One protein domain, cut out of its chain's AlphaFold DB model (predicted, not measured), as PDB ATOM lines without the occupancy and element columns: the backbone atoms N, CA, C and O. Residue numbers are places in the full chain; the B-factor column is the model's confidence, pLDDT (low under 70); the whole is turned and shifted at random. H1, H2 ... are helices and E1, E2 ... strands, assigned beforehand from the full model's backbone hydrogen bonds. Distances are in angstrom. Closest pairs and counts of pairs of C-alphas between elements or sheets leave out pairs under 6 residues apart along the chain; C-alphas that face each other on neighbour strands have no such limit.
ATOM      1  N   LEU A  13     -23.671  13.567 -21.987       91.12
ATOM      2  CA  LEU A  13     -22.856  12.861 -22.968       91.12
ATOM      3  C   LEU A  13     -23.060  13.488 -24.358       91.12
ATOM      4  O   LEU A  13     -24.194  13.731 -24.771       91.12
ATOM      5  N   PHE A  14     -21.963  13.777 -25.050       92.12
ATOM      6  CA  PHE A  14     -21.941  14.326 -26.399       92.12
ATOM      7  C   PHE A  14     -21.053  13.433 -27.263       92.12
ATOM      8  O   PHE A  14     -19.828  13.498 -27.189       92.12
ATOM      9  N   ILE A  15     -21.703  12.559 -28.030       91.94
ATOM     10  CA  ILE A  15     -21.048  11.622 -28.942       91.94
ATOM     11  C   ILE A  15     -21.026  12.262 -30.323       91.94
ATOM     12  O   ILE A  15     -22.062  12.760 -30.776       91.94
ATOM     13  N   LYS A  16     -19.866  12.268 -30.979       90.38
ATOM     14  CA  LYS A  16     -19.734  12.765 -32.350       90.38
ATOM     15  C   LYS A  16     -18.945  11.818 -33.233       90.38
ATOM     16  O   LYS A  16     -17.872  11.363 -32.852       90.38
ATOM     17  N   ASP A  17     -19.509  11.574 -34.404       85.44
ATOM     18  CA  ASP A  17     -18.926  10.871 -35.542       85.44
ATOM     19  C   ASP A  17     -18.482  11.818 -36.660       85.44
ATOM     20  O   ASP A  17     -17.522  11.533 -37.361       85.44
ATOM     21  N   ILE A  18     -19.135  12.977 -36.769       85.00
ATOM     22  CA  ILE A  18     -18.777  14.088 -37.654       85.00
ATOM     23  C   ILE A  18     -18.924  15.405 -36.879       85.00
ATOM     24  O   ILE A  18     -19.853  15.578 -36.078       85.00
ATOM     25  N   THR A  19     -18.026  16.370 -37.110       86.94
ATOM     26  CA  THR A  19     -18.131  17.717 -36.504       86.94
ATOM     27  C   THR A  19     -18.072  18.870 -37.501       86.94
ATOM     28  O   THR A  19     -17.884  20.008 -37.082       86.94
ATOM     29  N   TYR A  20     -18.348  18.597 -38.779       87.94
ATOM     30  CA  TYR A  20     -18.372  19.573 -39.875       87.94
ATOM     31  C   TYR A  20     -19.008  20.925 -39.488       87.94
ATOM     32  O   TYR A  20     -18.366  21.965 -39.552       87.94
ATOM     33  N   TYR A  21     -20.225  20.926 -38.929       87.44
ATOM     34  CA  TYR A  21     -20.936  22.168 -38.572       87.44
ATOM     35  C   TYR A  21     -20.471  22.866 -37.279       87.44
ATOM     36  O   TYR A  21     -21.058  23.874 -36.878       87.44
ATOM     37  N   LEU A  22     -19.475  22.327 -36.567       91.69
ATOM     38  CA  LEU A  22     -18.878  23.010 -35.417       91.69
ATOM     39  C   LEU A  22     -17.720  23.919 -35.818       91.69
ATOM     40  O   LEU A  22     -17.337  24.764 -35.009       91.69
ATOM     41  N   LEU A  23     -17.188  23.787 -37.030       94.12
ATOM     42  CA  LEU A  23     -16.088  24.595 -37.536       94.12
ATOM     43  C   LEU A  23     -16.546  25.371 -38.779       94.12
ATOM     44  O   LEU A  23     -17.475  24.948 -39.464       94.12
ATOM     45  N   PRO A  24     -15.938  26.533 -39.071       92.06
ATOM     46  CA  PRO A  24     -16.133  27.183 -40.359       92.06
ATOM     47  C   PRO A  24     -15.637  26.276 -41.500       92.06
ATOM     48  O   PRO A  24     -14.607  25.613 -41.324       92.06
ATOM     49  N   PRO A  25     -16.312  26.284 -42.662       89.06
ATOM     50  CA  PRO A  25     -15.890  25.512 -43.827       89.06
ATOM     51  C   PRO A  25     -14.527  25.990 -44.345       89.06
ATOM     52  O   PRO A  25     -14.143  27.138 -44.117       89.06
ATOM     53  N   ASP A  26     -13.804  25.118 -45.050       87.81
ATOM     54  CA  ASP A  26     -12.571  25.436 -45.790       87.81
ATOM     55  C   ASP A  26     -11.504  26.189 -44.970       87.81
ATOM     56  O   ASP A  26     -10.808  27.072 -45.475       87.81
ATOM     57  N   HIS A  27     -11.398  25.882 -43.673       89.44
ATOM     58  CA  HIS A  27     -10.504  26.566 -42.726       89.44
ATOM     59  C   HIS A  27     -10.692  28.092 -42.663       89.44
ATOM     60  O   HIS A  27      -9.772  28.824 -42.281       89.44
ATOM     61  N   GLN A  28     -11.881  28.590 -43.011       90.94
ATOM     62  CA  GLN A  28     -12.192  30.007 -42.910       90.94
ATOM     63  C   GLN A  28     -12.057  30.516 -41.463       90.94
ATOM     64  O   GLN A  28     -12.135  29.741 -40.501       90.94
ATOM     65  N   PRO A  29     -11.861  31.836 -41.275       92.12
ATOM     66  CA  PRO A  29     -11.784  32.425 -39.946       92.12
ATOM     67  C   PRO A  29     -13.001  32.079 -39.082       92.12
ATOM     68  O   PRO A  29     -14.149  32.164 -39.516       92.12
ATOM     69  N   VAL A  30     -12.739  31.725 -37.826       92.75
ATOM     70  CA  VAL A  30     -13.771  31.362 -36.854       92.75
ATOM     71  C   VAL A  30     -14.351  32.580 -36.146       92.75
ATOM     72  O   VAL A  30     -13.674  33.577 -35.909       92.75
ATOM     73  N   SER A  31     -15.624  32.469 -35.783       93.81
ATOM     74  CA  SER A  31     -16.398  33.410 -34.973       93.81
ATOM     75  C   SER A  31     -17.508  32.631 -34.264       93.81
ATOM     76  O   SER A  31     -17.972  31.621 -34.798       93.81
ATOM     77  N   ILE A  32     -17.965  33.084 -33.098       94.19
ATOM     78  CA  ILE A  32     -19.003  32.374 -32.336       94.19
ATOM     79  C   ILE A  32     -20.365  32.433 -33.039       94.19
ATOM     80  O   ILE A  32     -20.851  33.503 -33.368       94.19
ATOM     81  N   ALA A  33     -21.056  31.305 -33.200       93.31
ATOM     82  CA  ALA A  33     -22.396  31.314 -33.788       93.31
ATOM     83  C   ALA A  33     -23.314  32.312 -33.041       93.31
ATOM     84  O   ALA A  33     -23.408  32.239 -31.811       93.31
ATOM     85  N   PRO A  34     -24.029  33.225 -33.732       91.62
ATOM     86  CA  PRO A  34     -24.841  34.256 -33.082       91.62
ATOM     87  C   PRO A  34     -25.861  33.705 -32.079       91.62
ATOM     88  O   PRO A  34     -26.096  34.310 -31.035       91.62
ATOM     89  N   SER A  35     -26.416  32.519 -32.347       91.50
ATOM     90  CA  SER A  35     -27.345  31.807 -31.458       91.50
ATOM     91  C   SER A  35     -26.704  31.304 -30.156       91.50
ATOM     92  O   SER A  35     -27.403  31.067 -29.169       91.50
ATOM     93  N   LEU A  36     -25.381  31.149 -30.135       90.50
ATOM     94  CA  LEU A  36     -24.586  30.731 -28.981       90.50
ATOM     95  C   LEU A  36     -23.933  31.917 -28.260       90.50
ATOM     96  O   LEU A  36     -23.384  31.741 -27.168       90.50
ATOM     97  N   TYR A 106     -19.754  33.289 -43.018       80.75
ATOM     98  CA  TYR A 106     -18.544  33.205 -42.220       80.75
ATOM     99  C   TYR A 106     -17.517  34.288 -42.597       80.75
ATOM    100  O   TYR A 106     -17.386  34.641 -43.769       80.75
ATOM    101  N   PRO A 107     -16.746  34.789 -41.615       84.81
ATOM    102  CA  PRO A 107     -17.067  34.729 -40.190       84.81
ATOM    103  C   PRO A 107     -18.356  35.520 -39.886       84.81
ATOM    104  O   PRO A 107     -18.641  36.547 -40.501       84.81
ATOM    105  N   TYR A 108     -19.122  35.063 -38.897       88.56
ATOM    106  CA  TYR A 108     -20.224  35.819 -38.309       88.56
ATOM    107  C   TYR A 108     -19.720  37.151 -37.729       88.56
ATOM    108  O   TYR A 108     -18.572  37.267 -37.298       88.56
ATOM    109  N   ASP A 109     -20.608  38.145 -37.609       89.81
ATOM    110  CA  ASP A 109     -20.318  39.473 -37.023       89.81
ATOM    111  C   ASP A 109     -20.177  39.457 -35.480       89.81
ATOM    112  O   ASP A 109     -20.549  40.378 -34.756       89.81
ATOM    113  N   THR A 110     -19.681  38.352 -34.943       92.06
ATOM    114  CA  THR A 110     -19.454  38.097 -33.519       92.06
ATOM    115  C   THR A 110     -17.972  37.869 -33.278       92.06
ATOM    116  O   THR A 110     -17.290  37.284 -34.117       92.06
ATOM    117  N   ALA A 111     -17.476  38.241 -32.101       92.38
ATOM    118  CA  ALA A 111     -16.077  38.014 -31.766       92.38
ATOM    119  C   ALA A 111     -15.725  36.507 -31.717       92.38
ATOM    120  O   ALA A 111     -16.530  35.712 -31.217       92.38
ATOM    121  N   PRO A 112     -14.528  36.104 -32.186       93.81
ATOM    122  CA  PRO A 112     -13.981  34.780 -31.907       93.81
ATOM    123  C   PRO A 112     -13.595  34.623 -30.434       93.81
ATOM    124  O   PRO A 112     -13.297  35.598 -29.740       93.81
ATOM    125  N   GLU A 113     -13.520  33.375 -29.973       94.44
ATOM    126  CA  GLU A 113     -12.863  33.026 -28.711       94.44
ATOM    127  C   GLU A 113     -11.396  32.639 -29.000       94.44
ATOM    128  O   GLU A 113     -11.160  31.761 -29.833       94.44
ATOM    129  N   PRO A 114     -10.388  33.282 -28.373       93.81
ATOM    130  CA  PRO A 114      -8.981  33.028 -28.684       93.81
ATOM    131  C   PRO A 114      -8.592  31.547 -28.582       93.81
ATOM    132  O   PRO A 114      -8.774  30.921 -27.541       93.81
ATOM    133  N   GLY A 115      -8.020  31.004 -29.660       93.69
ATOM    134  CA  GLY A 115      -7.563  29.611 -29.730       93.69
ATOM    135  C   GLY A 115      -8.673  28.565 -29.883       93.69
ATOM    136  O   GLY A 115      -8.353  27.389 -30.004       93.69
ATOM    137  N   ASN A 116      -9.949  28.962 -29.902       96.00
ATOM    138  CA  ASN A 116     -11.069  28.066 -30.169       96.00
ATOM    139  C   ASN A 116     -11.322  27.985 -31.683       96.00
ATOM    140  O   ASN A 116     -11.731  28.989 -32.263       96.00
ATOM    141  N   PRO A 117     -11.121  26.827 -32.339       95.88
ATOM    142  CA  PRO A 117     -11.353  26.679 -33.774       95.88
ATOM    143  C   PRO A 117     -12.837  26.514 -34.133       95.88
ATOM    144  O   PRO A 117     -13.164  26.387 -35.310       95.88
ATOM    145  N   THR A 118     -13.734  26.491 -33.144       95.44
ATOM    146  CA  THR A 118     -15.151  26.176 -33.332       95.44
ATOM    147  C   THR A 118     -16.057  27.396 -33.189       95.44
ATOM    148  O   THR A 118     -15.747  28.369 -32.500       95.44
ATOM    149  N   VAL A 119     -17.253  27.301 -33.763       95.00
ATOM    150  CA  VAL A 119     -18.321  28.296 -33.598       95.00
ATOM    151  C   VAL A 119     -19.000  28.221 -32.219       95.00
ATOM    152  O   VAL A 119     -19.881  29.028 -31.918       95.00
ATOM    153  N   MET A 120     -18.625  27.256 -31.370       94.69
ATOM    154  CA  MET A 120     -19.221  27.018 -30.055       94.69
ATOM    155  C   MET A 120     -18.284  27.489 -28.929       94.69
ATOM    156  O   MET A 120     -17.158  27.010 -28.840       94.69
ATOM    157  N   PRO A 121     -18.731  28.357 -28.002       95.12
ATOM    158  CA  PRO A 121     -17.900  28.798 -26.880       95.12
ATOM    159  C   PRO A 121     -17.460  27.647 -25.968       95.12
ATOM    160  O   PRO A 121     -18.260  26.748 -25.670       95.12
ATOM    161  N   LYS A 122     -16.248  27.733 -25.407       95.06
ATOM    162  CA  LYS A 122     -15.725  26.762 -24.431       95.06
ATOM    163  C   LYS A 122     -16.657  26.566 -23.231       95.06
ATOM    164  O   LYS A 122     -16.869  25.435 -22.802       95.06
ATOM    165  N   GLU A 123     -17.284  27.640 -22.737       93.75
ATOM    166  CA  GLU A 123     -18.247  27.594 -21.614       93.75
ATOM    167  C   GLU A 123     -19.471  26.694 -21.908       93.75
ATOM    168  O   GLU A 123     -20.123  26.163 -21.002       93.75
ATOM    169  N   ILE A 124     -19.832  26.529 -23.185       93.19
ATOM    170  CA  ILE A 124     -20.898  25.607 -23.595       93.19
ATOM    171  C   ILE A 124     -20.346  24.185 -23.686       93.19
ATOM    172  O   ILE A 124     -20.975  23.269 -23.155       93.19
ATOM    173  N   MET A 125     -19.164  24.007 -24.284       93.81
ATOM    174  CA  MET A 125     -18.501  22.703 -24.387       93.81
ATOM    175  C   MET A 125     -18.256  22.050 -23.022       93.81
ATOM    176  O   MET A 125     -18.482  20.857 -22.864       93.81
ATOM    177  N   GLU A 126     -17.889  22.829 -22.002       92.88
ATOM    178  CA  GLU A 126     -17.654  22.365 -20.622       92.88
ATOM    179  C   GLU A 126     -18.833  21.616 -19.985       92.88
ATOM    180  O   GLU A 126     -18.656  20.868 -19.020       92.88
ATOM    181  N   ARG A 127     -20.040  21.797 -20.523       91.12
ATOM    182  CA  ARG A 127     -21.270  21.152 -20.044       91.12
ATOM    183  C   ARG A 127     -21.410  19.714 -20.546       91.12
ATOM    184  O   ARG A 127     -22.336  19.014 -20.121       91.12
ATOM    185  N   PHE A 128     -20.521  19.287 -21.440       91.81
ATOM    186  CA  PHE A 128     -20.562  17.989 -22.088       91.81
ATOM    187  C   PHE A 128     -19.408  17.079 -21.664       91.81
ATOM    188  O   PHE A 128     -18.290  17.520 -21.399       91.81
ATOM    189  N   HIS A 129     -19.703  15.785 -21.612       91.69
ATOM    190  CA  HIS A 129     -18.712  14.719 -21.622       91.69
ATOM    191  C   HIS A 129     -18.565  14.268 -23.076       91.69
ATOM    192  O   HIS A 129     -19.538  13.785 -23.652       91.69
ATOM    193  N   PHE A 130     -17.393  14.453 -23.678       94.25
ATOM    194  CA  PHE A 130     -17.180  14.134 -25.091       94.25
ATOM    195  C   PHE A 130     -16.734  12.686 -25.276       94.25
ATOM    196  O   PHE A 130     -15.833  12.220 -24.582       94.25
ATOM    197  N   ALA A 131     -17.336  12.014 -26.250       95.94
ATOM    198  CA  ALA A 131     -16.864  10.748 -26.793       95.94
ATOM    199  C   ALA A 131     -16.922  10.810 -28.323       95.94
ATOM    200  O   ALA A 131     -17.729  11.548 -28.892       95.94
ATOM    201  N   PHE A 132     -16.069  10.042 -28.984       97.56
ATOM    202  CA  PHE A 132     -15.927  10.074 -30.434       97.56
ATOM    203  C   PHE A 132     -16.217   8.693 -31.010       97.56
ATOM    204  O   PHE A 132     -15.831   7.686 -30.420       97.56
ATOM    205  N   LEU A 133     -16.886   8.652 -32.155       97.31
ATOM    206  CA  LEU A 133     -17.088   7.450 -32.957       97.31
ATOM    207  C   LEU A 133     -16.404   7.690 -34.299       97.31
ATOM    208  O   LEU A 133     -16.648   8.705 -34.928       97.31
ATOM    209  N   ILE A 134     -15.536   6.797 -34.743       97.88
ATOM    210  CA  ILE A 134     -14.890   6.902 -36.052       97.88
ATOM    211  C   ILE A 134     -15.199   5.660 -36.866       97.88
ATOM    212  O   ILE A 134     -15.440   4.586 -36.321       97.88
ATOM    213  N   ARG A 135     -15.180   5.799 -38.184       96.69
ATOM    214  CA  ARG A 135     -15.361   4.695 -39.121       96.69
ATOM    215  C   ARG A 135     -14.356   4.845 -40.242       96.69
ATOM    216  O   ARG A 135     -14.051   5.973 -40.614       96.69
ATOM    217  N   ASP A 136     -13.866   3.738 -40.778       97.12
ATOM    218  CA  ASP A 136     -12.958   3.778 -41.917       97.12
ATOM    219  C   ASP A 136     -13.628   4.490 -43.121       97.12
ATOM    220  O   ASP A 136     -14.751   4.115 -43.506       97.12
ATOM    221  N   PRO A 137     -12.989   5.526 -43.704       97.94
ATOM    222  CA  PRO A 137     -13.483   6.227 -44.885       97.94
ATOM    223  C   PRO A 137     -13.876   5.302 -46.044       97.94
ATOM    224  O   PRO A 137     -14.890   5.576 -46.690       97.94
ATOM    225  N   HIS A 138     -13.193   4.165 -46.248       98.00
ATOM    226  CA  HIS A 138     -13.539   3.176 -47.284       98.00
ATOM    227  C   HIS A 138     -14.963   2.625 -47.144       98.00
ATOM    228  O   HIS A 138     -15.552   2.138 -48.108       98.00
ATOM    229  N   TYR A 139     -15.545   2.696 -45.946       96.06
ATOM    230  CA  TYR A 139     -16.924   2.295 -45.704       96.06
ATOM    231  C   TYR A 139     -17.858   3.484 -45.473       96.06
ATOM    232  O   TYR A 139     -19.020   3.423 -45.878       96.06
ATOM    233  N   ALA A 140     -17.390   4.545 -44.812       95.81
ATOM    234  CA  ALA A 140     -18.212   5.710 -44.494       95.81
ATOM    235  C   ALA A 140     -18.558   6.538 -45.741       95.81
ATOM    236  O   ALA A 140     -19.734   6.797 -45.993       95.81
ATOM    237  N   VAL A 141     -17.561   6.868 -46.566       97.56
ATOM    238  CA  VAL A 141     -17.705   7.710 -47.763       97.56
ATOM    239  C   VAL A 141     -18.667   7.103 -48.795       97.56
ATOM    240  O   VAL A 141     -19.665   7.752 -49.118       97.56
ATOM    241  N   PRO A 142     -18.480   5.858 -49.286       97.31
ATOM    242  CA  PRO A 142     -19.415   5.269 -50.247       97.31
ATOM    243  C   PRO A 142     -20.793   4.974 -49.644       97.31
ATOM    244  O   PRO A 142     -21.758   4.795 -50.389       97.31
ATOM    245  N   SER A 143     -20.900   4.876 -48.314       94.06
ATOM    246  CA  SER A 143     -22.189   4.768 -47.629       94.06
ATOM    247  C   SER A 143     -22.933   6.098 -47.652       94.06
ATOM    248  O   SER A 143     -24.128   6.084 -47.925       94.06
ATOM    249  N   TYR A 144     -22.242   7.217 -47.411       94.19
ATOM    250  CA  TYR A 144     -22.829   8.549 -47.532       94.19
ATOM    251  C   TYR A 144     -23.213   8.850 -48.985       94.19
ATOM    252  O   TYR A 144     -24.366   9.178 -49.237       94.19
ATOM    253  N   TYR A 145     -22.318   8.607 -49.949       96.75
ATOM    254  CA  TYR A 145     -22.615   8.782 -51.378       96.75
ATOM    255  C   TYR A 145     -23.875   8.016 -51.815       96.75
ATOM    256  O   TYR A 145     -24.707   8.518 -52.562       96.75
ATOM    257  N   ARG A 146     -24.071   6.791 -51.306       95.56
ATOM    258  CA  ARG A 146     -25.282   6.006 -51.592       95.56
ATOM    259  C   ARG A 146     -26.568   6.703 -51.132       95.56
ATOM    260  O   ARG A 146     -27.603   6.485 -51.751       95.56
ATOM    261  N   CYS A 147     -26.522   7.489 -50.058       93.62
ATOM    262  CA  CYS A 147     -27.675   8.229 -49.539       93.62
ATOM    263  C   CYS A 147     -28.074   9.428 -50.403       93.62
ATOM    264  O   CYS A 147     -29.134   9.996 -50.148       93.62
ATOM    265  N   THR A 148     -27.253   9.801 -51.390       95.25
ATOM    266  CA  THR A 148     -27.467  10.975 -52.244       95.25
ATOM    267  C   THR A 148     -27.772  10.620 -53.701       95.25
ATOM    268  O   THR A 148     -27.662  11.475 -54.577       95.25
ATOM    269  N   ILE A 149     -28.067   9.346 -53.983       95.44
ATOM    270  CA  ILE A 149     -28.369   8.845 -55.329       95.44
ATOM    271  C   ILE A 149     -29.608   7.932 -55.323       95.44
ATOM    272  O   ILE A 149     -29.942   7.357 -54.276       95.44
ATOM    273  N   PRO A 150     -30.241   7.693 -56.489       95.00
ATOM    274  CA  PRO A 150     -31.378   6.789 -56.580       95.00
ATOM    275  C   PRO A 150     -31.060   5.348 -56.160       95.00
ATOM    276  O   PRO A 150     -29.974   4.834 -56.449       95.00
ATOM    277  N   PRO A 151     -32.017   4.645 -55.524       93.38
ATOM    278  CA  PRO A 151     -33.362   5.114 -55.156       93.38
ATOM    279  C   PRO A 151     -33.431   5.789 -53.770       93.38
ATOM    280  O   PRO A 151     -34.524   6.015 -53.257       93.38
ATOM    281  N   LEU A 152     -32.297   5.984 -53.090       92.56
ATOM    282  CA  LEU A 152     -32.296   6.376 -51.680       92.56
ATOM    283  C   LEU A 152     -32.460   7.891 -51.495       92.56
ATOM    284  O   LEU A 152     -33.065   8.298 -50.508       92.56
ATOM    285  N   ASP A 153     -32.001   8.695 -52.454       94.38
ATOM    286  CA  ASP A 153     -32.210  10.150 -52.511       94.38
ATOM    287  C   ASP A 153     -33.688  10.567 -52.437       94.38
ATOM    288  O   ASP A 153     -34.023  11.526 -51.747       94.38
ATOM    289  N   ASP A 154     -34.593   9.803 -53.051       94.06
ATOM    290  CA  ASP A 154     -36.044  10.008 -52.952       94.06
ATOM    291  C   ASP A 154     -36.556   9.887 -51.509       94.06
ATOM    292  O   ASP A 154     -37.543  10.519 -51.132       94.06
ATOM    293  N   THR A 155     -35.895   9.061 -50.693       92.12
ATOM    294  CA  THR A 155     -36.264   8.834 -49.289       92.12
ATOM    295  C   THR A 155     -35.565   9.815 -48.358       92.12
ATOM    296  O   THR A 155     -36.185  10.327 -47.427       92.12
ATOM    297  N   THR A 156     -34.275  10.061 -48.582       91.38
ATOM    298  CA  THR A 156     -33.464  10.938 -47.732       91.38
ATOM    299  C   THR A 156     -33.774  12.409 -47.994       91.38
ATOM    300  O   THR A 156     -33.683  13.222 -47.076       91.38
ATOM    301  N   GLY A 157     -34.146  12.759 -49.230       92.25
ATOM    302  CA  GLY A 157     -34.269  14.134 -49.713       92.25
ATOM    303  C   GLY A 157     -32.922  14.804 -50.009       92.25
ATOM    304  O   GLY A 157     -32.877  16.019 -50.196       92.25
ATOM    305  N   PHE A 158     -31.826  14.038 -50.020       91.75
ATOM    306  CA  PHE A 158     -30.482  14.522 -50.331       91.75
ATOM    307  C   PHE A 158     -30.167  14.133 -51.771       91.75
ATOM    308  O   PHE A 158     -30.031  12.955 -52.068       91.75
ATOM    309  N   TYR A 159     -30.044  15.116 -52.659       94.75
ATOM    310  CA  TYR A 159     -29.810  14.889 -54.095       94.75
ATOM    311  C   TYR A 159     -28.391  15.256 -54.536       94.75
ATOM    312  O   TYR A 159     -28.043  15.152 -55.710       94.75
ATOM    313  N   GLU A 160     -27.577  15.733 -53.598       94.81
ATOM    314  CA  GLU A 160     -26.227  16.210 -53.848       94.81
ATOM    315  C   GLU A 160     -25.283  15.602 -52.821       94.81
ATOM    316  O   GLU A 160     -25.613  15.484 -51.639       94.81
ATOM    317  N   TYR A 161     -24.105  15.210 -53.295       95.50
ATOM    318  CA  TYR A 161     -23.030  14.706 -52.461       95.50
ATOM    319  C   TYR A 161     -22.007  15.809 -52.216       95.50
ATOM    320  O   TYR A 161     -21.445  16.359 -53.166       95.50
ATOM    321  N   TYR A 162     -21.730  16.085 -50.943       94.25
ATOM    322  CA  TYR A 162     -20.737  17.066 -50.523       94.25
ATOM    323  C   TYR A 162     -19.532  16.351 -49.896       94.25
ATOM    324  O   TYR A 162     -19.604  15.951 -48.734       94.25
ATOM    325  N   PRO A 163     -18.402  16.198 -50.620       95.06
ATOM    326  CA  PRO A 163     -17.188  15.583 -50.079       95.06
ATOM    327  C   PRO A 163     -16.703  16.217 -48.771       95.06
ATOM    328  O   PRO A 163     -16.228  15.512 -47.884       95.06
ATOM    329  N   SER A 164     -16.876  17.537 -48.635       92.50
ATOM    330  CA  SER A 164     -16.499  18.295 -47.440       92.50
ATOM    331  C   SER A 164     -17.248  17.851 -46.180       92.50
ATOM    332  O   SER A 164     -16.735  18.007 -45.080       92.50
ATOM    333  N   GLU A 165     -18.425  17.234 -46.311       92.19
ATOM    334  CA  GLU A 165     -19.194  16.743 -45.164       92.19
ATOM    335  C   GLU A 165     -18.694  15.394 -44.619       92.19
ATOM    336  O   GLU A 165     -19.224  14.918 -43.615       92.19
ATOM    337  N   ALA A 166     -17.658  14.788 -45.222       93.75
ATOM    338  CA  ALA A 166     -16.992  13.614 -44.650       93.75
ATOM    339  C   ALA A 166     -16.457  13.897 -43.232       93.75
ATOM    340  O   ALA A 166     -16.566  13.044 -42.352       93.75
ATOM    341  N   GLY A 167     -15.957  15.115 -42.989       93.69
ATOM    342  CA  GLY A 167     -15.876  15.696 -41.650       93.69
ATOM    343  C   GLY A 167     -14.751  15.208 -40.729       93.69
ATOM    344  O   GLY A 167     -14.831  15.450 -39.516       93.69
ATOM    345  N   TYR A 168     -13.751  14.484 -41.252       96.31
ATOM    346  CA  TYR A 168     -12.671  13.906 -40.440       96.31
ATOM    347  C   TYR A 168     -11.652  14.959 -39.979       96.31
ATOM    348  O   TYR A 168     -11.251  14.912 -38.811       96.31
ATOM    349  N   ASP A 169     -11.298  15.938 -40.825       95.81
ATOM    350  CA  ASP A 169     -10.461  17.092 -40.438       95.81
ATOM    351  C   ASP A 169     -11.094  17.844 -39.260       95.81
ATOM    352  O   ASP A 169     -10.467  18.069 -38.219       95.81
ATOM    353  N   GLU A 170     -12.381  18.179 -39.371       96.56
ATOM    354  CA  GLU A 170     -13.099  18.905 -38.331       96.56
ATOM    355  C   GLU A 170     -13.164  18.094 -37.036       96.56
ATOM    356  O   GLU A 170     -12.985  18.651 -35.943       96.56
ATOM    357  N   LEU A 171     -13.379  16.775 -37.141       96.81
ATOM    358  CA  LEU A 171     -13.390  15.871 -35.990       96.81
ATOM    359  C   LEU A 171     -12.032  15.851 -35.288       96.81
ATOM    360  O   LEU A 171     -11.981  15.991 -34.060       96.81
ATOM    361  N   ARG A 172     -10.937  15.757 -36.051       96.50
ATOM    362  CA  ARG A 172      -9.568  15.827 -35.532       96.50
ATOM    363  C   ARG A 172      -9.292  17.161 -34.851       96.50
ATOM    364  O   ARG A 172      -8.888  17.172 -33.689       96.50
ATOM    365  N   ARG A 173      -9.552  18.286 -35.516       96.38
ATOM    366  CA  ARG A 173      -9.308  19.632 -34.963       96.38
ATOM    367  C   ARG A 173     -10.131  19.891 -33.704       96.38
ATOM    368  O   ARG A 173      -9.630  20.472 -32.740       96.38
ATOM    369  N   THR A 174     -11.377  19.418 -33.670       96.75
ATOM    370  CA  THR A 174     -12.219  19.481 -32.466       96.75
ATOM    371  C   THR A 174     -11.632  18.635 -31.337       96.75
ATOM    372  O   THR A 174     -11.529  19.111 -30.206       96.75
ATOM    373  N   PHE A 175     -11.208  17.401 -31.623       96.50
ATOM    374  CA  PHE A 175     -10.554  16.521 -30.651       96.50
ATOM    375  C   PHE A 175      -9.286  17.156 -30.055       96.50
ATOM    376  O   PHE A 175      -9.124  17.198 -28.829       96.50
ATOM    377  N   GLU A 176      -8.415  17.702 -30.904       95.69
ATOM    378  CA  GLU A 176      -7.178  18.379 -30.501       95.69
ATOM    379  C   GLU A 176      -7.461  19.617 -29.645       95.69
ATOM    380  O   GLU A 176      -6.833  19.811 -28.602       95.69
ATOM    381  N   TYR A 177      -8.463  20.419 -30.009       96.00
ATOM    382  CA  TYR A 177      -8.866  21.567 -29.203       96.00
ATOM    383  C   TYR A 177      -9.399  21.154 -27.826       96.00
ATOM    384  O   TYR A 177      -8.985  21.708 -26.801       96.00
ATOM    385  N   LEU A 178     -10.275  20.145 -27.760       95.44
ATOM    386  CA  LEU A 178     -10.818  19.635 -26.495       95.44
ATOM    387  C   LEU A 178      -9.714  19.072 -25.582       95.44
ATOM    388  O   LEU A 178      -9.790  19.204 -24.357       95.44
ATOM    389  N   ARG A 179      -8.652  18.495 -26.160       93.94
ATOM    390  CA  ARG A 179      -7.415  18.118 -25.453       93.94
ATOM    391  C   ARG A 179      -6.662  19.339 -24.938       93.94
ATOM    392  O   ARG A 179      -6.343  19.402 -23.750       93.94
ATOM    393  N   GLN A 180      -6.383  20.303 -25.811       92.38
ATOM    394  CA  GLN A 180      -5.605  21.502 -25.494       92.38
ATOM    395  C   GLN A 180      -6.245  22.298 -24.350       92.38
ATOM    396  O   GLN A 180      -5.560  22.730 -23.421       92.38
ATOM    397  N   CYS A 181      -7.572  22.428 -24.372       93.38
ATOM    398  CA  CYS A 181      -8.334  23.113 -23.335       93.38
ATOM    399  C   CYS A 181      -8.717  22.220 -22.136       93.38
ATOM    400  O   CYS A 181      -9.407  22.683 -21.224       93.38
ATOM    401  N   ARG A 182      -8.200  20.979 -22.097       93.44
ATOM    402  CA  ARG A 182      -8.290  20.005 -20.992       93.44
ATOM    403  C   ARG A 182      -9.718  19.571 -20.643       93.44
ATOM    404  O   ARG A 182     -10.013  19.321 -19.477       93.44
ATOM    405  N   LEU A 183     -10.599  19.481 -21.638       93.19
ATOM    406  CA  LEU A 183     -11.976  18.994 -21.471       93.19
ATOM    407  C   LEU A 183     -12.111  17.476 -21.621       93.19
ATOM    408  O   LEU A 183     -13.066  16.897 -21.109       93.19
ATOM    409  N   VAL A 184     -11.146  16.840 -22.277       93.62
ATOM    410  CA  VAL A 184     -10.968  15.380 -22.321       93.62
ATOM    411  C   VAL A 184      -9.576  15.026 -21.792       93.62
ATOM    412  O   VAL A 184      -8.743  15.919 -21.685       93.62
ATOM    413  N   GLY A 185      -9.283  13.740 -21.533       93.25
ATOM    414  CA  GLY A 185      -8.012  13.061 -21.149       93.25
ATOM    415  C   GLY A 185      -7.170  13.668 -20.013       93.25
ATOM    416  O   GLY A 185      -7.707  14.366 -19.160       93.25
ATOM    417  N   PRO A 186      -5.843  13.433 -19.954       94.38
ATOM    418  CA  PRO A 186      -4.960  12.854 -20.979       94.38
ATOM    419  C   PRO A 186      -4.956  11.329 -21.034       94.38
ATOM    420  O   PRO A 186      -4.361  10.768 -21.946       94.38
ATOM    421  N   LYS A 187      -5.601  10.659 -20.079       95.56
ATOM    422  CA  LYS A 187      -5.685   9.199 -20.024       95.56
ATOM    423  C   LYS A 187      -6.521   8.647 -21.179       95.56
ATOM    424  O   LYS A 187      -7.557   9.218 -21.509       95.56
ATOM    425  N   LEU A 188      -6.072   7.540 -21.765       96.38
ATOM    426  CA  LEU A 188      -6.830   6.786 -22.763       96.38
ATOM    427  C   LEU A 188      -7.784   5.802 -22.081       96.38
ATOM    428  O   LEU A 188      -7.390   5.085 -21.156       96.38
ATOM    429  N   ALA A 189      -9.034   5.758 -22.537       95.81
ATOM    430  CA  ALA A 189      -9.995   4.771 -22.067       95.81
ATOM    431  C   ALA A 189      -9.498   3.349 -22.389       95.81
ATOM    432  O   ALA A 189      -8.878   3.116 -23.423       95.81
ATOM    433  N   THR A 190      -9.713   2.430 -21.441       94.19
ATOM    434  CA  THR A 190      -9.289   1.008 -21.449       94.19
ATOM    435  C   THR A 190      -7.798   0.699 -21.631       94.19
ATOM    436  O   THR A 190      -7.408  -0.463 -21.561       94.19
ATOM    437  N   ARG A 191      -6.933   1.708 -21.767       93.81
ATOM    438  CA  ARG A 191      -5.488   1.538 -21.981       93.81
ATOM    439  C   ARG A 191      -4.706   1.954 -20.741       93.81
ATOM    440  O   ARG A 191      -4.189   3.066 -20.638       93.81
ATOM    441  N   GLU A 192      -4.678   1.064 -19.752       91.62
ATOM    442  CA  GLU A 192      -4.077   1.343 -18.446       91.62
ATOM    443  C   GLU A 192      -2.616   1.802 -18.558       91.62
ATOM    444  O   GLU A 192      -1.772   1.155 -19.176       91.62
ATOM    445  N   GLY A 193      -2.316   2.948 -17.944       92.12
ATOM    446  CA  GLY A 193      -0.979   3.539 -17.970       92.12
ATOM    447  C   GLY A 193      -0.601   4.228 -19.284       92.12
ATOM    448  O   GLY A 193       0.516   4.740 -19.365       92.12
ATOM    449  N   GLU A 194      -1.493   4.288 -20.278       95.56
ATOM    450  CA  GLU A 194      -1.292   5.068 -21.501       95.56
ATOM    451  C   GLU A 194      -1.988   6.438 -21.428       95.56
ATOM    452  O   GLU A 194      -3.138   6.577 -20.997       95.56
ATOM    453  N   PHE A 195      -1.270   7.465 -21.875       95.38
ATOM    454  CA  PHE A 195      -1.707   8.859 -21.907       95.38
ATOM    455  C   PHE A 195      -1.423   9.457 -23.284       95.38
ATOM    456  O   PHE A 195      -0.577   8.947 -24.008       95.38
ATOM    457  N   VAL A 196      -2.096  10.540 -23.654       94.25
ATOM    458  CA  VAL A 196      -1.799  11.283 -24.887       94.25
ATOM    459  C   VAL A 196      -0.933  12.483 -24.570       94.25
ATOM    460  O   VAL A 196      -1.387  13.387 -23.869       94.25
ATOM    461  N   ASP A 197       0.282  12.497 -25.112       92.19
ATOM    462  CA  ASP A 197       1.249  13.582 -24.958       92.19
ATOM    463  C   ASP A 197       1.740  14.087 -26.314       92.19
ATOM    464  O   ASP A 197       1.706  13.365 -27.309       92.19
ATOM    465  N   GLU A 198       2.227  15.321 -26.336       90.19
ATOM    466  CA  GLU A 198       2.920  15.882 -27.485       90.19
ATOM    467  C   GLU A 198       4.370  15.399 -27.496       90.19
ATOM    468  O   GLU A 198       5.130  15.615 -26.549       90.19
ATOM    469  N   VAL A 199       4.763  14.758 -28.590       88.75
ATOM    470  CA  VAL A 199       6.128  14.296 -28.808       88.75
ATOM    471  C   VAL A 199       6.532  14.687 -30.218       88.75
ATOM    472  O   VAL A 199       5.932  14.221 -31.186       88.75
ATOM    473  N   ASP A 200       7.557  15.532 -30.315       89.19
ATOM    474  CA  ASP A 200       8.027  16.134 -31.570       89.19
ATOM    475  C   ASP A 200       6.932  16.944 -32.292       89.19
ATOM    476  O   ASP A 200       6.821  16.914 -33.514       89.19
ATOM    477  N   GLY A 201       6.094  17.656 -31.528       84.81
ATOM    478  CA  GLY A 201       5.007  18.484 -32.064       84.81
ATOM    479  C   GLY A 201       3.751  17.710 -32.472       84.81
ATOM    480  O   GLY A 201       2.814  18.311 -32.989       84.81
ATOM    481  N   VAL A 202       3.709  16.394 -32.241       87.81
ATOM    482  CA  VAL A 202       2.572  15.535 -32.600       87.81
ATOM    483  C   VAL A 202       2.004  14.875 -31.351       87.81
ATOM    484  O   VAL A 202       2.739  14.259 -30.575       87.81
ATOM    485  N   LEU A 203       0.688  14.977 -31.157       91.06
ATOM    486  CA  LEU A 203      -0.002  14.253 -30.093       91.06
ATOM    487  C   LEU A 203      -0.014  12.759 -30.409       91.06
ATOM    488  O   LEU A 203      -0.490  12.340 -31.462       91.06
ATOM    489  N   LYS A 204       0.485  11.946 -29.479       93.44
ATOM    490  CA  LYS A 204       0.486  10.491 -29.614       93.44
ATOM    491  C   LYS A 204       0.323   9.784 -28.270       93.44
ATOM    492  O   LYS A 204       0.642  10.358 -27.225       93.44
ATOM    493  N   PRO A 205      -0.170   8.535 -28.263       95.19
ATOM    494  CA  PRO A 205      -0.155   7.707 -27.066       95.19
ATOM    495  C   PRO A 205       1.274   7.458 -26.560       95.19
ATOM    496  O   PRO A 205       2.160   7.077 -27.325       95.19
ATOM    497  N   VAL A 206       1.489   7.625 -25.258       94.62
ATOM    498  CA  VAL A 206       2.748   7.372 -24.547       94.62
ATOM    499  C   VAL A 206       2.488   6.576 -23.269       94.62
ATOM    500  O   VAL A 206       1.401   6.631 -22.692       94.62
ATOM    501  N   LYS A 207       3.498   5.834 -22.800       94.31
ATOM    502  CA  LYS A 207       3.433   5.115 -21.520       94.31
ATOM    503  C   LYS A 207       3.850   6.027 -20.369       94.31
ATOM    504  O   LYS A 207       4.960   6.554 -20.367       94.31
ATOM    505  N   GLY A 208       2.997   6.116 -19.353       89.56
ATOM    506  CA  GLY A 208       3.226   6.917 -18.156       89.56
ATOM    507  C   GLY A 208       2.912   8.402 -18.339       89.56
ATOM    508  O   GLY A 208       2.701   8.892 -19.447       89.56
ATOM    509  N   ARG A 209       2.857   9.122 -17.214       85.94
ATOM    510  CA  ARG A 209       2.672  10.575 -17.209       85.94
ATOM    511  C   ARG A 209       4.002  11.281 -17.462       85.94
ATOM    512  O   ARG A 209       5.052  10.878 -16.969       85.94
ATOM    513  N   THR A 210       3.917  12.378 -18.184       84.94
ATOM    514  CA  THR A 210       4.999  13.251 -18.641       84.94
ATOM    515  C   THR A 210       4.652  14.705 -18.295       84.94
ATOM    516  O   THR A 210       3.680  14.975 -17.585       84.94
ATOM    517  N   LYS A 211       5.427  15.678 -18.798       78.44
ATOM    518  CA  LYS A 211       5.220  17.099 -18.486       78.44
ATOM    519  C   LYS A 211       3.866  17.637 -18.974       78.44
ATOM    520  O   LYS A 211       3.203  18.317 -18.191       78.44
ATOM    521  N   ASN A 212       3.423  17.334 -20.203       79.38
ATOM    522  CA  ASN A 212       2.144  17.872 -20.704       79.38
ATOM    523  C   ASN A 212       0.935  17.000 -20.345       79.38
ATOM    524  O   ASN A 212      -0.195  17.463 -20.460       79.38
ATOM    525  N   THR A 213       1.149  15.790 -19.819       83.56
ATOM    526  CA  THR A 213       0.086  14.904 -19.301       83.56
ATOM    527  C   THR A 213      -0.021  14.914 -17.777       83.56
ATOM    528  O   THR A 213      -0.703  14.081 -17.184       83.56
ATOM    529  N   ALA A 214       0.621  15.882 -17.121       81.50
ATOM    530  CA  ALA A 214       0.561  16.053 -15.672       81.50
ATOM    531  C   ALA A 214      -0.823  16.502 -15.156       81.50
ATOM    532  O   ALA A 214      -1.053  16.479 -13.947       81.50
ATOM    533  N   TYR A 215      -1.737  16.916 -16.042       88.81
ATOM    534  CA  TYR A 215      -3.110  17.258 -15.669       88.81
ATOM    535  C   TYR A 215      -4.031  16.039 -15.681       88.81
ATOM    536  O   TYR A 215      -3.723  14.992 -16.243       88.81
ATOM    537  N   ASP A 216      -5.199  16.222 -15.087       87.38
ATOM    538  CA  ASP A 216      -6.289  15.266 -15.128       87.38
ATOM    539  C   ASP A 216      -7.583  16.045 -15.370       87.38
ATOM    540  O   ASP A 216      -7.939  16.906 -14.563       87.38
ATOM    541  N   SER A 217      -8.246  15.819 -16.509       86.50
ATOM    542  CA  SER A 217      -9.568  16.418 -16.759       86.50
ATOM    543  C   SER A 217     -10.691  15.690 -16.012       86.50
ATOM    544  O   SER A 217     -11.825  16.170 -15.983       86.50
ATOM    545  N   GLY A 218     -10.404  14.512 -15.443       87.19
ATOM    546  CA  GLY A 218     -11.408  13.588 -14.930       87.19
ATOM    547  C   GLY A 218     -12.276  12.946 -16.019       87.19
ATOM    548  O   GLY A 218     -13.269  12.306 -15.688       87.19
ATOM    549  N   VAL A 219     -11.957  13.148 -17.299       90.38
ATOM    550  CA  VAL A 219     -12.649  12.571 -18.457       90.38
ATOM    551  C   VAL A 219     -11.614  11.787 -19.254       90.38
ATOM    552  O   VAL A 219     -10.637  12.367 -19.710       90.38
ATOM    553  N   ASP A 220     -11.783  10.481 -19.426       93.56
ATOM    554  CA  ASP A 220     -10.876   9.696 -20.270       93.56
ATOM    555  C   ASP A 220     -11.069  10.064 -21.757       93.56
ATOM    556  O   ASP A 220     -12.118  10.553 -22.175       93.56
ATOM    557  N   ILE A 221     -10.047   9.844 -22.585       96.50
ATOM    558  CA  ILE A 221     -10.192   9.891 -24.043       96.50
ATOM    559  C   ILE A 221     -10.937   8.636 -24.479       96.50
ATOM    560  O   ILE A 221     -10.380   7.541 -24.409       96.50
ATOM    561  N   CYS A 222     -12.172   8.815 -24.940       97.12
ATOM    562  CA  CYS A 222     -13.026   7.751 -25.446       97.12
ATOM    563  C   CYS A 222     -13.234   7.928 -26.953       97.12
ATOM    564  O   CYS A 222     -14.018   8.782 -27.373       97.12
ATOM    565  N   VAL A 223     -12.515   7.141 -27.754       98.12
ATOM    566  CA  VAL A 223     -12.713   7.040 -29.206       98.12
ATOM    567  C   VAL A 223     -13.100   5.596 -29.520       98.12
ATOM    568  O   VAL A 223     -12.369   4.672 -29.174       98.12
ATOM    569  N   VAL A 224     -14.255   5.392 -30.139       98.12
ATOM    570  CA  VAL A 224     -14.757   4.084 -30.574       98.12
ATOM    571  C   VAL A 224     -14.519   3.964 -32.072       98.12
ATOM    572  O   VAL A 224     -14.937   4.838 -32.822       98.12
ATOM    573  N   ASP A 225     -13.862   2.896 -32.513       97.06
ATOM    574  CA  ASP A 225     -13.809   2.542 -33.932       97.06
ATOM    575  C   ASP A 225     -15.003   1.641 -34.270       97.06
ATOM    576  O   ASP A 225     -15.265   0.650 -33.584       97.06
ATOM    577  N   ALA A 226     -15.762   2.017 -35.296       95.12
ATOM    578  CA  ALA A 226     -16.988   1.333 -35.676       95.12
ATOM    579  C   ALA A 226     -16.726  -0.093 -36.176       95.12
ATOM    580  O   ALA A 226     -17.549  -0.972 -35.924       95.12
ATOM    581  N   ASP A 227     -15.601  -0.350 -36.849       92.00
ATOM    582  CA  ASP A 227     -15.283  -1.697 -37.321       92.00
ATOM    583  C   ASP A 227     -14.925  -2.598 -36.138       92.00
ATOM    584  O   ASP A 227     -15.438  -3.713 -36.049       92.00
ATOM    585  N   GLU A 228     -14.140  -2.107 -35.178       91.62
ATOM    586  CA  GLU A 228     -13.853  -2.839 -33.936       91.62
ATOM    587  C   GLU A 228     -15.137  -3.131 -33.138       91.62
ATOM    588  O   GLU A 228     -15.381  -4.268 -32.728       91.62
ATOM    589  N   MET A 229     -16.018  -2.134 -33.000       95.31
ATOM    590  CA  MET A 229     -17.318  -2.294 -32.341       95.31
ATOM    591  C   MET A 229     -18.186  -3.355 -33.020       95.31
ATOM    592  O   MET A 229     -18.875  -4.113 -32.339       95.31
ATOM    593  N   LEU A 230     -18.170  -3.426 -34.352       93.62
ATOM    594  CA  LEU A 230     -18.957  -4.410 -35.087       93.62
ATOM    595  C   LEU A 230     -18.427  -5.835 -34.906       93.62
ATOM    596  O   LEU A 230     -19.229  -6.764 -34.930       93.62
ATOM    597  N   HIS A 231     -17.123  -6.029 -34.701       93.25
ATOM    598  CA  HIS A 231     -16.561  -7.347 -34.394       93.25
ATOM    599  C   HIS A 231     -16.753  -7.729 -32.920       93.25
ATOM    600  O   HIS A 231     -17.067  -8.882 -32.624       93.25
ATOM    601  N   ASN A 232     -16.629  -6.765 -32.001       95.25
ATOM    602  CA  ASN A 232     -16.637  -6.987 -30.553       95.25
ATOM    603  C   ASN A 232     -17.672  -6.100 -29.820       95.25
ATOM    604  O   ASN A 232     -17.292  -5.316 -28.944       95.25
ATOM    605  N   PRO A 233     -18.987  -6.205 -30.112       96.12
ATOM    606  CA  PRO A 233     -19.981  -5.235 -29.637       96.12
ATOM    607  C   PRO A 233     -20.160  -5.216 -28.115       96.12
ATOM    608  O   PRO A 233     -20.243  -4.139 -27.531       96.12
ATOM    609  N   GLY A 234     -20.170  -6.380 -27.455       96.81
ATOM    610  CA  GLY A 234     -20.263  -6.491 -25.989       96.81
ATOM    611  C   GLY A 234     -19.098  -5.817 -25.268       96.81
ATOM    612  O   GLY A 234     -19.327  -4.839 -24.556       96.81
ATOM    613  N   PRO A 235     -17.856  -6.286 -25.485       96.75
ATOM    614  CA  PRO A 235     -16.675  -5.686 -24.870       96.75
ATOM    615  C   PRO A 235     -16.526  -4.191 -25.180       96.75
ATOM    616  O   PRO A 235     -16.255  -3.399 -24.278       96.75
ATOM    617  N   THR A 236     -16.772  -3.779 -26.430       97.19
ATOM    618  CA  THR A 236     -16.709  -2.367 -26.842       97.19
ATOM    619  C   THR A 236     -17.747  -1.518 -26.108       97.19
ATOM    620  O   THR A 236     -17.413  -0.454 -25.585       97.19
ATOM    621  N   MET A 237     -19.000  -1.979 -26.024       97.19
ATOM    622  CA  MET A 237     -20.061  -1.248 -25.327       97.19
ATOM    623  C   MET A 237     -19.782  -1.150 -23.824       97.19
ATOM    624  O   MET A 237     -19.948  -0.083 -23.238       97.19
ATOM    625  N   GLU A 238     -19.291  -2.223 -23.200       97.00
ATOM    626  CA  GLU A 238     -18.894  -2.212 -21.790       97.00
ATOM    627  C   GLU A 238     -17.759  -1.210 -21.524       97.00
ATOM    628  O   GLU A 238     -17.835  -0.401 -20.593       97.00
ATOM    629  N   ALA A 239     -16.732  -1.207 -22.379       96.12
ATOM    630  CA  ALA A 239     -15.625  -0.258 -22.341       96.12
ATOM    631  C   ALA A 239     -16.088   1.198 -22.487       96.12
ATOM    632  O   ALA A 239     -15.691   2.063 -21.696       96.12
ATOM    633  N   PHE A 240     -16.954   1.462 -23.469       96.31
ATOM    634  CA  PHE A 240     -17.564   2.767 -23.691       96.31
ATOM    635  C   PHE A 240     -18.343   3.226 -22.455       96.31
ATOM    636  O   PHE A 240     -18.044   4.288 -21.906       96.31
ATOM    637  N   CYS A 241     -19.275   2.400 -21.965       95.31
ATOM    638  CA  CYS A 241     -20.084   2.663 -20.775       95.31
ATOM    639  C   CYS A 241     -19.213   2.988 -19.556       95.31
ATOM    640  O   CYS A 241     -19.430   4.009 -18.898       95.31
ATOM    641  N   LYS A 242     -18.172   2.186 -19.297       93.31
ATOM    642  CA  LYS A 242     -17.213   2.430 -18.213       93.31
ATOM    643  C   LYS A 242     -16.520   3.786 -18.356       93.31
ATOM    644  O   LYS A 242     -16.403   4.505 -17.366       93.31
ATOM    645  N   SER A 243     -16.080   4.145 -19.564       92.75
ATOM    646  CA  SER A 243     -15.387   5.414 -19.820       92.75
ATOM    647  C   SER A 243     -16.282   6.633 -19.600       92.75
ATOM    648  O   SER A 243     -15.821   7.646 -19.078       92.75
ATOM    649  N   VAL A 244     -17.548   6.552 -20.014       91.62
ATOM    650  CA  VAL A 244     -18.480   7.688 -19.948       91.62
ATOM    651  C   VAL A 244     -19.320   7.699 -18.670       91.62
ATOM    652  O   VAL A 244     -20.154   8.581 -18.478       91.62
ATOM    653  N   GLY A 245     -19.110   6.733 -17.772       90.12
ATOM    654  CA  GLY A 245     -19.842   6.625 -16.516       90.12
ATOM    655  C   GLY A 245     -21.320   6.304 -16.728       90.12
ATOM    656  O   GLY A 245     -22.175   6.986 -16.163       90.12
ATOM    657  N   ILE A 246     -21.607   5.297 -17.553       91.88
ATOM    658  CA  ILE A 246     -22.911   4.639 -17.706       91.88
ATOM    659  C   ILE A 246     -22.759   3.195 -17.207       91.88
ATOM    660  O   ILE A 246     -21.738   2.556 -17.443       91.88
ATOM    661  N   GLU A 247     -23.766   2.675 -16.508       93.69
ATOM    662  CA  GLU A 247     -23.798   1.265 -16.115       93.69
ATOM    663  C   GLU A 247     -24.078   0.409 -17.350       93.69
ATOM    664  O   GLU A 247     -25.106   0.588 -17.999       93.69
ATOM    665  N   TYR A 248     -23.165  -0.500 -17.684       95.81
ATOM    666  CA  TYR A 248     -23.360  -1.416 -18.799       95.81
ATOM    667  C   TYR A 248     -24.369  -2.511 -18.437       95.81
ATOM    668  O   TYR A 248     -24.293  -3.116 -17.368       95.81
ATOM    669  N   ASN A 249     -25.274  -2.809 -19.367       96.25
ATOM    670  CA  ASN A 249     -26.130  -3.986 -19.311       96.25
ATOM    671  C   ASN A 249     -26.086  -4.694 -20.676       96.25
ATOM    672  O   ASN A 249     -26.308  -4.029 -21.686       96.25
ATOM    673  N   PRO A 250     -25.871  -6.021 -20.745       95.62
ATOM    674  CA  PRO A 250     -25.906  -6.763 -22.009       95.62
ATOM    675  C   PRO A 250     -27.194  -6.580 -22.830       95.62
ATOM    676  O   PRO A 250     -27.172  -6.713 -24.055       95.62
ATOM    677  N   SER A 251     -28.318  -6.237 -22.190       94.06
ATOM    678  CA  SER A 251     -29.566  -5.918 -22.891       94.06
ATOM    679  C   SER A 251     -29.456  -4.677 -23.781       94.06
ATOM    680  O   SER A 251     -30.258  -4.539 -24.688       94.06
ATOM    681  N   MET A 323      -8.256   9.920 -45.057       98.19
ATOM    682  CA  MET A 323      -7.575   8.767 -44.469       98.19
ATOM    683  C   MET A 323      -6.528   9.152 -43.420       98.19
ATOM    684  O   MET A 323      -6.393   8.454 -42.413       98.19
ATOM    685  N   GLU A 324      -5.797  10.252 -43.614       98.06
ATOM    686  CA  GLU A 324      -4.792  10.695 -42.639       98.06
ATOM    687  C   GLU A 324      -5.435  11.016 -41.282       98.06
ATOM    688  O   GLU A 324      -4.976  10.532 -40.242       98.06
ATOM    689  N   ASP A 325      -6.536  11.767 -41.286       97.81
ATOM    690  CA  ASP A 325      -7.240  12.170 -40.068       97.81
ATOM    691  C   ASP A 325      -7.920  10.989 -39.375       97.81
ATOM    692  O   ASP A 325      -7.862  10.870 -38.145       97.81
ATOM    693  N   TYR A 326      -8.490  10.059 -40.148       97.88
ATOM    694  CA  TYR A 326      -8.986   8.797 -39.604       97.88
ATOM    695  C   TYR A 326      -7.869   8.006 -38.909       97.88
ATOM    696  O   TYR A 326      -8.028   7.609 -37.753       97.88
ATOM    697  N   LEU A 327      -6.722   7.800 -39.568       97.88
ATOM    698  CA  LEU A 327      -5.597   7.049 -38.997       97.88
ATOM    699  C   LEU A 327      -4.994   7.746 -37.779       97.88
ATOM    700  O   LEU A 327      -4.552   7.072 -36.846       97.88
ATOM    701  N   TYR A 328      -4.998   9.078 -37.754       97.75
ATOM    702  CA  TYR A 328      -4.635   9.849 -36.575       97.75
ATOM    703  C   TYR A 328      -5.579   9.546 -35.403       97.75
ATOM    704  O   TYR A 328      -5.124   9.098 -34.348       97.75
ATOM    705  N   LEU A 329      -6.894   9.704 -35.596       97.69
ATOM    706  CA  LEU A 329      -7.896   9.451 -34.555       97.69
ATOM    707  C   LEU A 329      -7.893   7.986 -34.085       97.69
ATOM    708  O   LEU A 329      -8.046   7.713 -32.890       97.69
ATOM    709  N   LYS A 330      -7.630   7.047 -35.001       97.44
ATOM    710  CA  LYS A 330      -7.536   5.606 -34.729       97.44
ATOM    711  C   LYS A 330      -6.463   5.258 -33.696       97.44
ATOM    712  O   LYS A 330      -6.594   4.271 -32.979       97.44
ATOM    713  N   GLN A 331      -5.422   6.078 -33.538       97.19
ATOM    714  CA  GLN A 331      -4.397   5.851 -32.513       97.19
ATOM    715  C   GLN A 331      -4.934   5.985 -31.084       97.19
ATOM    716  O   GLN A 331      -4.304   5.470 -30.154       97.19
ATOM    717  N   PHE A 332      -6.069   6.658 -30.894       97.44
ATOM    718  CA  PHE A 332      -6.664   6.952 -29.588       97.44
ATOM    719  C   PHE A 332      -7.851   6.052 -29.244       97.44
ATOM    720  O   PHE A 332      -8.502   6.274 -28.223       97.44
TER     721      PHE A 332
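Overview. This is residues 13 to 36, 106 to 251 and 323 to 332 of the 336 residues of an uncharacterized protein of Aspergillus sclerotialis (UniProt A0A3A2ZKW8). A small parallel sheet of three strands, E1, E2 and E5, makes the core, with H7 packed over one face and H5 and H8 over the other. At one end of the longest axis H2 and H3 reach away from this core, and at the other end lies the two-stranded hairpin E3 and E4. The printed part has 180 residues, with eight named helices and five named strands in the order E1 H1 E2 H2 H3 H4 H5 E3 E4 E5 H6 H7 H8. The class is mixed, helices and strands, though under half of the residues, 87, are in named elements. The whole is compact, with a radius of gyration of the C-alphas of 17.6 A and spans of 51 by 45 by 32 A.

Along the chain. E1 is residues 13 to 16, beginning at C-alpha 13 (-22.856, 12.861, -22.968). H1 is residues 122 to 125, and E2, 18.7 A long, is residues 128 to 134. H2, residues 137 to 146, is 13.6 A long; H3 is residues 153 to 156 and H4 residues 163 to 166. H5, residues 168 to 180, is 18.2 A long and begins at C-alpha 168 (-12.671, 13.906, -40.440). E3 is residues 194 to 199, E4 202 to 207 and E5 223 to 225. H6 is residues 226 to 231, H7, 16.2 A long, 233 to 244, and H8 323 to 330, ending at C-alpha 330 (-7.536, 5.606, -34.729).

Arrangement. E2 is the inner strand, parallel to E1 with N 14 and O 129 2.8 A apart, and parallel to E5 with N 134 and O 224 2.8 A apart. H7 is on this sheet at a height of 9.7 A, along the strands. H5 is on the opposite face, at a height of 10.5 A, and H8 is on the same face as H5. H5, with residues 168 to 172 alone, touches H8; the closest C-alphas are Tyr 168 and Asp 325, 5.7 A. H6 and H7 only just touch, with 3 pairs of C-alphas within 8 A and only at the corner; Met 229 and Thr 236 are closest, 5.5 A. H2 is close to but not clearly touching H4, with the C-alphas of Val 141 and Ala 166 6.7 A apart. H1 and H3 touch no helix. In the antiparallel hairpin E3 and E4, N 195 and O 206 are 2.9 A apart. Every O i to N i+4 pair is within hydrogen-bond range in H5, H6, H7 and H8, and 5 of 6 are in H2; H1, H3 and H4 are too short for one.

Size, cuts and confidence. The C-alphas of Pro 151 and Lys 211, 54.6 A apart, are the two farthest apart. Residues 37 to 105 and 252 to 322 are not printed; the gaps between C-alphas are 14.8 A and 34.1 A. The links H5 to E3 and E4 to E5 are long. The mean pLDDT of the printed part is 93.3, and no printed residue is under 70.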